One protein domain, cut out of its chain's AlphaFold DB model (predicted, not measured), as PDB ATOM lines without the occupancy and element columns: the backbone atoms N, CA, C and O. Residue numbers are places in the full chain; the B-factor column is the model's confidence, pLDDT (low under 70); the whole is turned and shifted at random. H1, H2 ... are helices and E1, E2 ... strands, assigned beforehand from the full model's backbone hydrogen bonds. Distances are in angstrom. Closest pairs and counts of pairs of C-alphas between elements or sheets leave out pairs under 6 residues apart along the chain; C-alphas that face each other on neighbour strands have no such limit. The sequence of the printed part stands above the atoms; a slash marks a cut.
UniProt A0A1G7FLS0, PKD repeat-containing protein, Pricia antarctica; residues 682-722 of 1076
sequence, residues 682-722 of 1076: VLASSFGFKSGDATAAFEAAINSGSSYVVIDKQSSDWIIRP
ATOM      1  N   VAL A 682       4.372  -1.240   8.307       94.88
ATOM      2  CA  VAL A 682       5.355  -1.578   7.266       94.88
ATOM      3  C   VAL A 682       5.245  -3.042   6.844       94.88
ATOM      4  O   VAL A 682       5.317  -3.942   7.677       94.88
ATOM      5  N   LEU A 683       5.112  -3.281   5.535       96.50
ATOM      6  CA  LEU A 683       5.198  -4.625   4.955       96.50
ATOM      7  C   LEU A 683       6.666  -5.053   4.899       96.50
ATOM      8  O   LEU A 683       7.508  -4.341   4.340       96.50
ATOM      9  N   ALA A 684       6.994  -6.217   5.449       97.38
ATOM     10  CA  ALA A 684       8.365  -6.696   5.543       97.38
ATOM     11  C   ALA A 684       8.999  -6.945   4.167       97.38
ATOM     12  O   ALA A 684      10.215  -6.797   4.009       97.38
ATOM     13  N   SER A 685       8.207  -7.284   3.147       96.88
ATOM     14  CA  SER A 685       8.720  -7.496   1.791       96.88
ATOM     15  C   SER A 685       9.296  -6.239   1.145       96.88
ATOM     16  O   SER A 685      10.233  -6.350   0.343       96.88
ATOM     17  N   SER A 686       8.838  -5.049   1.559       96.62
ATOM     18  CA  SER A 686       9.368  -3.755   1.102       96.62
ATOM     19  C   SER A 686      10.856  -3.557   1.433       96.62
ATOM     20  O   SER A 686      11.563  -2.854   0.711       96.62
ATOM     21  N   PHE A 687      11.381  -4.274   2.435       96.94
ATOM     22  CA  PHE A 687      12.808  -4.309   2.787       96.94
ATOM     23  C   PHE A 687      13.643  -5.245   1.881       96.94
ATOM     24  O   PHE A 687      14.807  -5.537   2.164       96.94
ATOM     25  N   GLY A 688      13.074  -5.698   0.758       94.50
ATOM     26  CA  GLY A 688      13.760  -6.455  -0.289       94.50
ATOM     27  C   GLY A 688      13.720  -7.966  -0.073       94.50
ATOM     28  O   GLY A 688      14.780  -8.604  -0.001       94.50
ATOM     29  N   PHE A 689      12.506  -8.526   0.018       96.81
ATOM     30  CA  PHE A 689      12.256  -9.968   0.144       96.81
ATOM     31  C   PHE A 689      13.038 -10.809  -0.877       96.81
ATOM     32  O   PHE A 689      13.191 -10.446  -2.045       96.81
ATOM     33  N   LYS A 690      13.520 -11.974  -0.428       95.12
ATOM     34  CA  LYS A 690      14.259 -12.949  -1.241       95.12
ATOM     35  C   LYS A 690      13.812 -14.352  -0.852       95.12
ATOM     36  O   LYS A 690      14.206 -14.843   0.200       95.12
ATOM     37  N   SER A 691      13.067 -15.016  -1.730       92.44
ATOM     38  CA  SER A 691      12.489 -16.357  -1.516       92.44
ATOM     39  C   SER A 691      13.468 -17.411  -0.982       92.44
ATOM     40  O   SER A 691      13.107 -18.247  -0.162       92.44
ATOM     41  N   GLY A 692      14.732 -17.373  -1.411       92.31
ATOM     42  CA  GLY A 692      15.758 -18.296  -0.925       92.31
ATOM     43  C   GLY A 692      16.435 -17.901   0.396       92.31
ATOM     44  O   GLY A 692      17.153 -18.730   0.957       92.31
ATOM     45  N   ASP A 693      16.314 -16.652   0.854       97.38
ATOM     46  CA  ASP A 693      17.061 -16.082   1.987       97.38
ATOM     47  C   ASP A 693      16.482 -14.718   2.429       97.38
ATOM     48  O   ASP A 693      17.073 -13.661   2.197       97.38
ATOM     49  N   ALA A 694      15.303 -14.736   3.049       98.44
ATOM     50  CA  ALA A 694      14.556 -13.538   3.433       98.44
ATOM     51  C   ALA A 694      15.100 -12.844   4.700       98.44
ATOM     52  O   ALA A 694      14.621 -11.768   5.055       98.44
ATOM     53  N   THR A 695      16.112 -13.433   5.356       98.38
ATOM     54  CA  THR A 695      16.665 -13.013   6.660       98.38
ATOM     55  C   THR A 695      16.837 -11.496   6.782       98.38
ATOM     56  O   THR A 695      16.300 -10.890   7.699       98.38
ATOM     57  N   ALA A 696      17.519 -10.868   5.820       97.62
ATOM     58  CA  ALA A 696      17.843  -9.443   5.887       97.62
ATOM     59  C   ALA A 696      16.621  -8.516   5.738       97.62
ATOM     60  O   ALA A 696      16.632  -7.424   6.293       97.62
ATOM     61  N   ALA A 697      15.579  -8.936   5.009       98.19
ATOM     62  CA  ALA A 697      14.341  -8.163   4.888       98.19
ATOM     63  C   ALA A 697      13.510  -8.275   6.176       98.19
ATOM     64  O   ALA A 697      13.057  -7.271   6.710       98.19
ATOM     65  N   PHE A 698      13.406  -9.490   6.720       98.50
ATOM     66  CA  PHE A 698      12.730  -9.779   7.986       98.50
ATOM     67  C   PHE A 698      13.369  -9.030   9.169       98.50
ATOM     68  O   PHE A 698      12.682  -8.359   9.937       98.50
ATOM     69  N   GLU A 699      14.701  -9.074   9.279       98.31
ATOM     70  CA  GLU A 699      15.441  -8.337  10.305       98.31
ATOM     71  C   GLU A 699      15.337  -6.816  10.116       98.31
ATOM     72  O   GLU A 699      15.183  -6.101  11.103       98.31
ATOM     73  N   ALA A 700      15.380  -6.300   8.882       98.00
ATOM     74  CA  ALA A 700      15.243  -4.864   8.630       98.00
ATOM     75  C   ALA A 700      13.820  -4.337   8.892       98.00
ATOM     76  O   ALA A 700      13.679  -3.217   9.374       98.00
ATOM     77  N   ALA A 701      12.785  -5.145   8.640       98.00
ATOM     78  CA  ALA A 701      11.397  -4.795   8.927       98.00
ATOM     79  C   ALA A 701      11.132  -4.680  10.434       98.00
ATOM     80  O   ALA A 701      10.579  -3.684  10.894       98.00
ATOM     81  N   ILE A 702      11.597  -5.658  11.219       97.44
ATOM     82  CA  ILE A 702      11.439  -5.659  12.683       97.44
ATOM     83  C   ILE A 702      12.303  -4.573  13.348       97.44
ATOM     84  O   ILE A 702      11.887  -3.970  14.330       97.44
ATOM     85  N   ASN A 703      13.477  -4.256  12.792       96.44
ATOM     86  CA  ASN A 703      14.318  -3.145  13.259       96.44
ATOM     87  C   ASN A 703      14.021  -1.806  12.542       96.44
ATOM     88  O   ASN A 703      14.848  -0.895  12.582       96.44
ATOM     89  N   SER A 704      12.869  -1.666  11.873       94.94
ATOM     90  CA  SER A 704      12.517  -0.463  11.096       94.94
ATOM     91  C   SER A 704      12.219   0.772  11.952       94.94
ATOM     92  O   SER A 704      12.311   1.896  11.460       94.94
ATOM     93  N   GLY A 705      11.846   0.566  13.218       90.56
ATOM     94  CA  GLY A 705      11.329   1.607  14.105       90.56
ATOM     95  C   GLY A 705       9.822   1.862  13.977       90.56
ATOM     96  O   GLY A 705       9.320   2.746  14.666       90.56
ATOM     97  N   SER A 706       9.094   1.109  13.141       91.81
ATOM     98  CA  SER A 706       7.626   1.097  13.188       91.81
ATOM     99  C   SER A 706       7.120   0.296  14.393       91.81
ATOM    100  O   SER A 706       7.688  -0.736  14.747       91.81
ATOM    101  N   SER A 707       6.017   0.749  14.990       87.81
ATOM    102  CA  SER A 707       5.259   0.014  16.008       87.81
ATOM    103  C   SER A 707       4.323  -1.052  15.420       87.81
ATOM    104  O   SER A 707       3.679  -1.774  16.181       87.81
ATOM    105  N   TYR A 708       4.231  -1.182  14.091       91.56
ATOM    106  CA  TYR A 708       3.383  -2.177  13.435       91.56
ATOM    107  C   TYR A 708       4.086  -2.772  12.205       91.56
ATOM    108  O   TYR A 708       4.280  -2.108  11.185       91.56
ATOM    109  N   VAL A 709       4.488  -4.038  12.300       96.81
ATOM    110  CA  VAL A 709       5.272  -4.735  11.271       96.81
ATOM    111  C   VAL A 709       4.473  -5.919  10.743       96.81
ATOM    112  O   VAL A 709       4.137  -6.826  11.499       96.81
ATOM    113  N   VAL A 710       4.195  -5.933   9.442       95.69
ATOM    114  CA  VAL A 710       3.474  -7.024   8.777       95.69
ATOM    115  C   VAL A 710       4.476  -7.910   8.051       95.69
ATOM    116  O   VAL A 710       5.171  -7.465   7.141       95.69
ATOM    117  N   ILE A 711       4.557  -9.175   8.443       98.12
ATOM    118  CA  ILE A 711       5.270 -10.221   7.716       98.12
ATOM    119  C   ILE A 711       4.291 -10.771   6.678       98.12
ATOM    120  O   ILE A 711       3.487 -11.652   6.971       98.12
ATOM    121  N   ASP A 712       4.327 -10.178   5.488       95.06
ATOM    122  CA  ASP A 712       3.309 -10.322   4.448       95.06
ATOM    123  C   ASP A 712       3.413 -11.628   3.637       95.06
ATOM    124  O   ASP A 712       4.478 -12.254   3.517       95.06
ATOM    125  N   LYS A 713       2.286 -12.068   3.071       94.62
ATOM    126  CA  LYS A 713       2.136 -13.355   2.397       94.62
ATOM    127  C   LYS A 713       2.776 -13.344   1.014       94.62
ATOM    128  O   LYS A 713       2.188 -12.991  -0.001       94.62
ATOM    129  N   GLN A 714       3.999 -13.852   0.966       94.31
ATOM    130  CA  GLN A 714       4.749 -14.021  -0.274       94.31
ATOM    131  C   GLN A 714       4.408 -15.334  -1.006       94.31
ATOM    132  O   GLN A 714       3.874 -16.293  -0.430       94.31
ATOM    133  N   SER A 715       4.770 -15.397  -2.293       89.75
ATOM    134  CA  SER A 715       4.614 -16.575  -3.174       89.75
ATOM    135  C   SER A 715       5.510 -17.770  -2.801       89.75
ATOM    136  O   SER A 715       5.441 -18.832  -3.417       89.75
ATOM    137  N   SER A 716       6.339 -17.610  -1.770       94.94
ATOM    138  CA  SER A 716       7.175 -18.635  -1.148       94.94
ATOM    139  C   SER A 716       7.365 -18.314   0.333       94.94
ATOM    140  O   SER A 716       7.330 -17.141   0.700       94.94
ATOM    141  N   ASP A 717       7.667 -19.321   1.152       97.94
ATOM    142  CA  ASP A 717       8.057 -19.167   2.557       97.94
ATOM    143  C   ASP A 717       9.077 -18.045   2.822       97.94
ATOM    144  O   ASP A 717      10.011 -17.804   2.049       97.94
ATOM    145  N   TRP A 718       8.983 -17.458   4.014       98.50
ATOM    146  CA  TRP A 718      10.012 -16.604   4.593       98.50
ATOM    147  C   TRP A 718      11.181 -17.466   5.092       98.50
ATOM    148  O   TRP A 718      11.283 -17.794   6.273       98.50
ATOM    149  N   ILE A 719      12.062 -17.879   4.174       98.62
ATOM    150  CA  ILE A 719      13.236 -18.705   4.496       98.62
ATOM    151  C   ILE A 719      14.311 -17.854   5.188       98.62
ATOM    152  O   ILE A 719      15.036 -17.109   4.524       98.62
ATOM    153  N   ILE A 720      14.464 -17.996   6.507       98.69
ATOM    154  CA  ILE A 720      15.386 -17.197   7.334       98.69
ATOM    155  C   ILE A 720      16.518 -18.020   7.969       98.69
ATOM    156  O   ILE A 720      16.410 -19.226   8.213       98.69
ATOM    157  N   ARG A 721      17.642 -17.354   8.247       98.25
ATOM    158  CA  ARG A 721      18.684 -17.816   9.184       98.25
ATOM    159  C   ARG A 721      18.257 -17.589  10.647       98.25
ATOM    160  O   ARG A 721      17.169 -17.069  10.868       98.25
ATOM    161  N   PRO A 722      19.060 -18.007  11.646       97.50
ATOM    162  CA  PRO A 722      18.744 -17.743  13.047       97.50
ATOM    163  C   PRO A 722      18.660 -16.236  13.317       97.50
ATOM    164  O   PRO A 722      19.624 -15.534  13.020       97.50
TER     165      PRO A 722
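AT A GLANCE: This is residues 682 to 722 of the 1076 residues of the protein "PKD repeat-containing protein" of Pricia antarctica (UniProt A0A1G7FLS0). Two helices pack together, the short H1 on the longer H2, and after H2 the chain folds back in a wide loop through strand E1, which comes near H1 and near the last residue of H2, to strand E2, which comes near the first residue of H2. Residues 682 and 683, ahead of H1, pair side by side with residues 709 to 710 of E1, while E1 and E2 themselves form no sheet. The printed part has 41 residues with two named helices and two named strands, in the order H1, H2, E1, E2. The class is mixed, helices and strands, with under half of the residues in named elements. It is compact, with a radius of gyration of the C-alphas of 9.3 A and spans of 26 by 20 by 14 A.

HOW THE PARTS SIT: Begin at H2, residues 695 to 702, the longest helix. H1, residues 684 to 687, touches H2; the closest C-alphas are those of Phe 687 and Ala 697, 4.6 A apart. Look next at E2, residues 718 to 720: its closest C-alpha to H2 is that of Ile 720, 4.4 A from that of Thr 695. For E1, residues 708 to 711, and H2 the closest C-alphas are those of Val 709 and Ile 702, 6.4 A apart. For E1 and H1 they are those of Ile 711 and Ala 684, 5.2 A apart. Residues 682 to 683 pair with residues 709 to 710 of E1, parallel. E1 and E2 each pair with no named strand, and E1 and E2 are apart, as are H1 and E2. In H2 every O i to N i+4 pair is within hydrogen-bond range; H1 is too short for such a pair, and its one O i to N i+3 pair is within range.

IN THESE COORDINATES: Find C-alpha 695 at (16.665, -13.013, 6.660); from there H2 runs 10.8 A to C-alpha 702 at (11.439, -5.659, 12.683). H1 begins at C-alpha 684, at (8.365, -6.696, 5.543), and is 5.7 A long from Ala 684 to Phe 687. E1 spans 10.0 A from Tyr 708 to Ile 711. E2 spans 6.1 A from Trp 718 and ends at C-alpha 720, at (15.386, -17.197, 7.334).

THE WHOLE: The two C-alphas farthest apart are those of Gly 692 and Ser 707, 27.1 A. From C-alpha 682 to C-alpha 722, the first and last printed, it is 21.8 A. The printed part has no cut. The link from H2 to E1 is tight, with 5 residues; those from H1 to H2, 7 residues, and from E1 to E2, 6 residues, are short. The mean pLDDT of the printed part is 95.9, and no printed residue of this model is under 70.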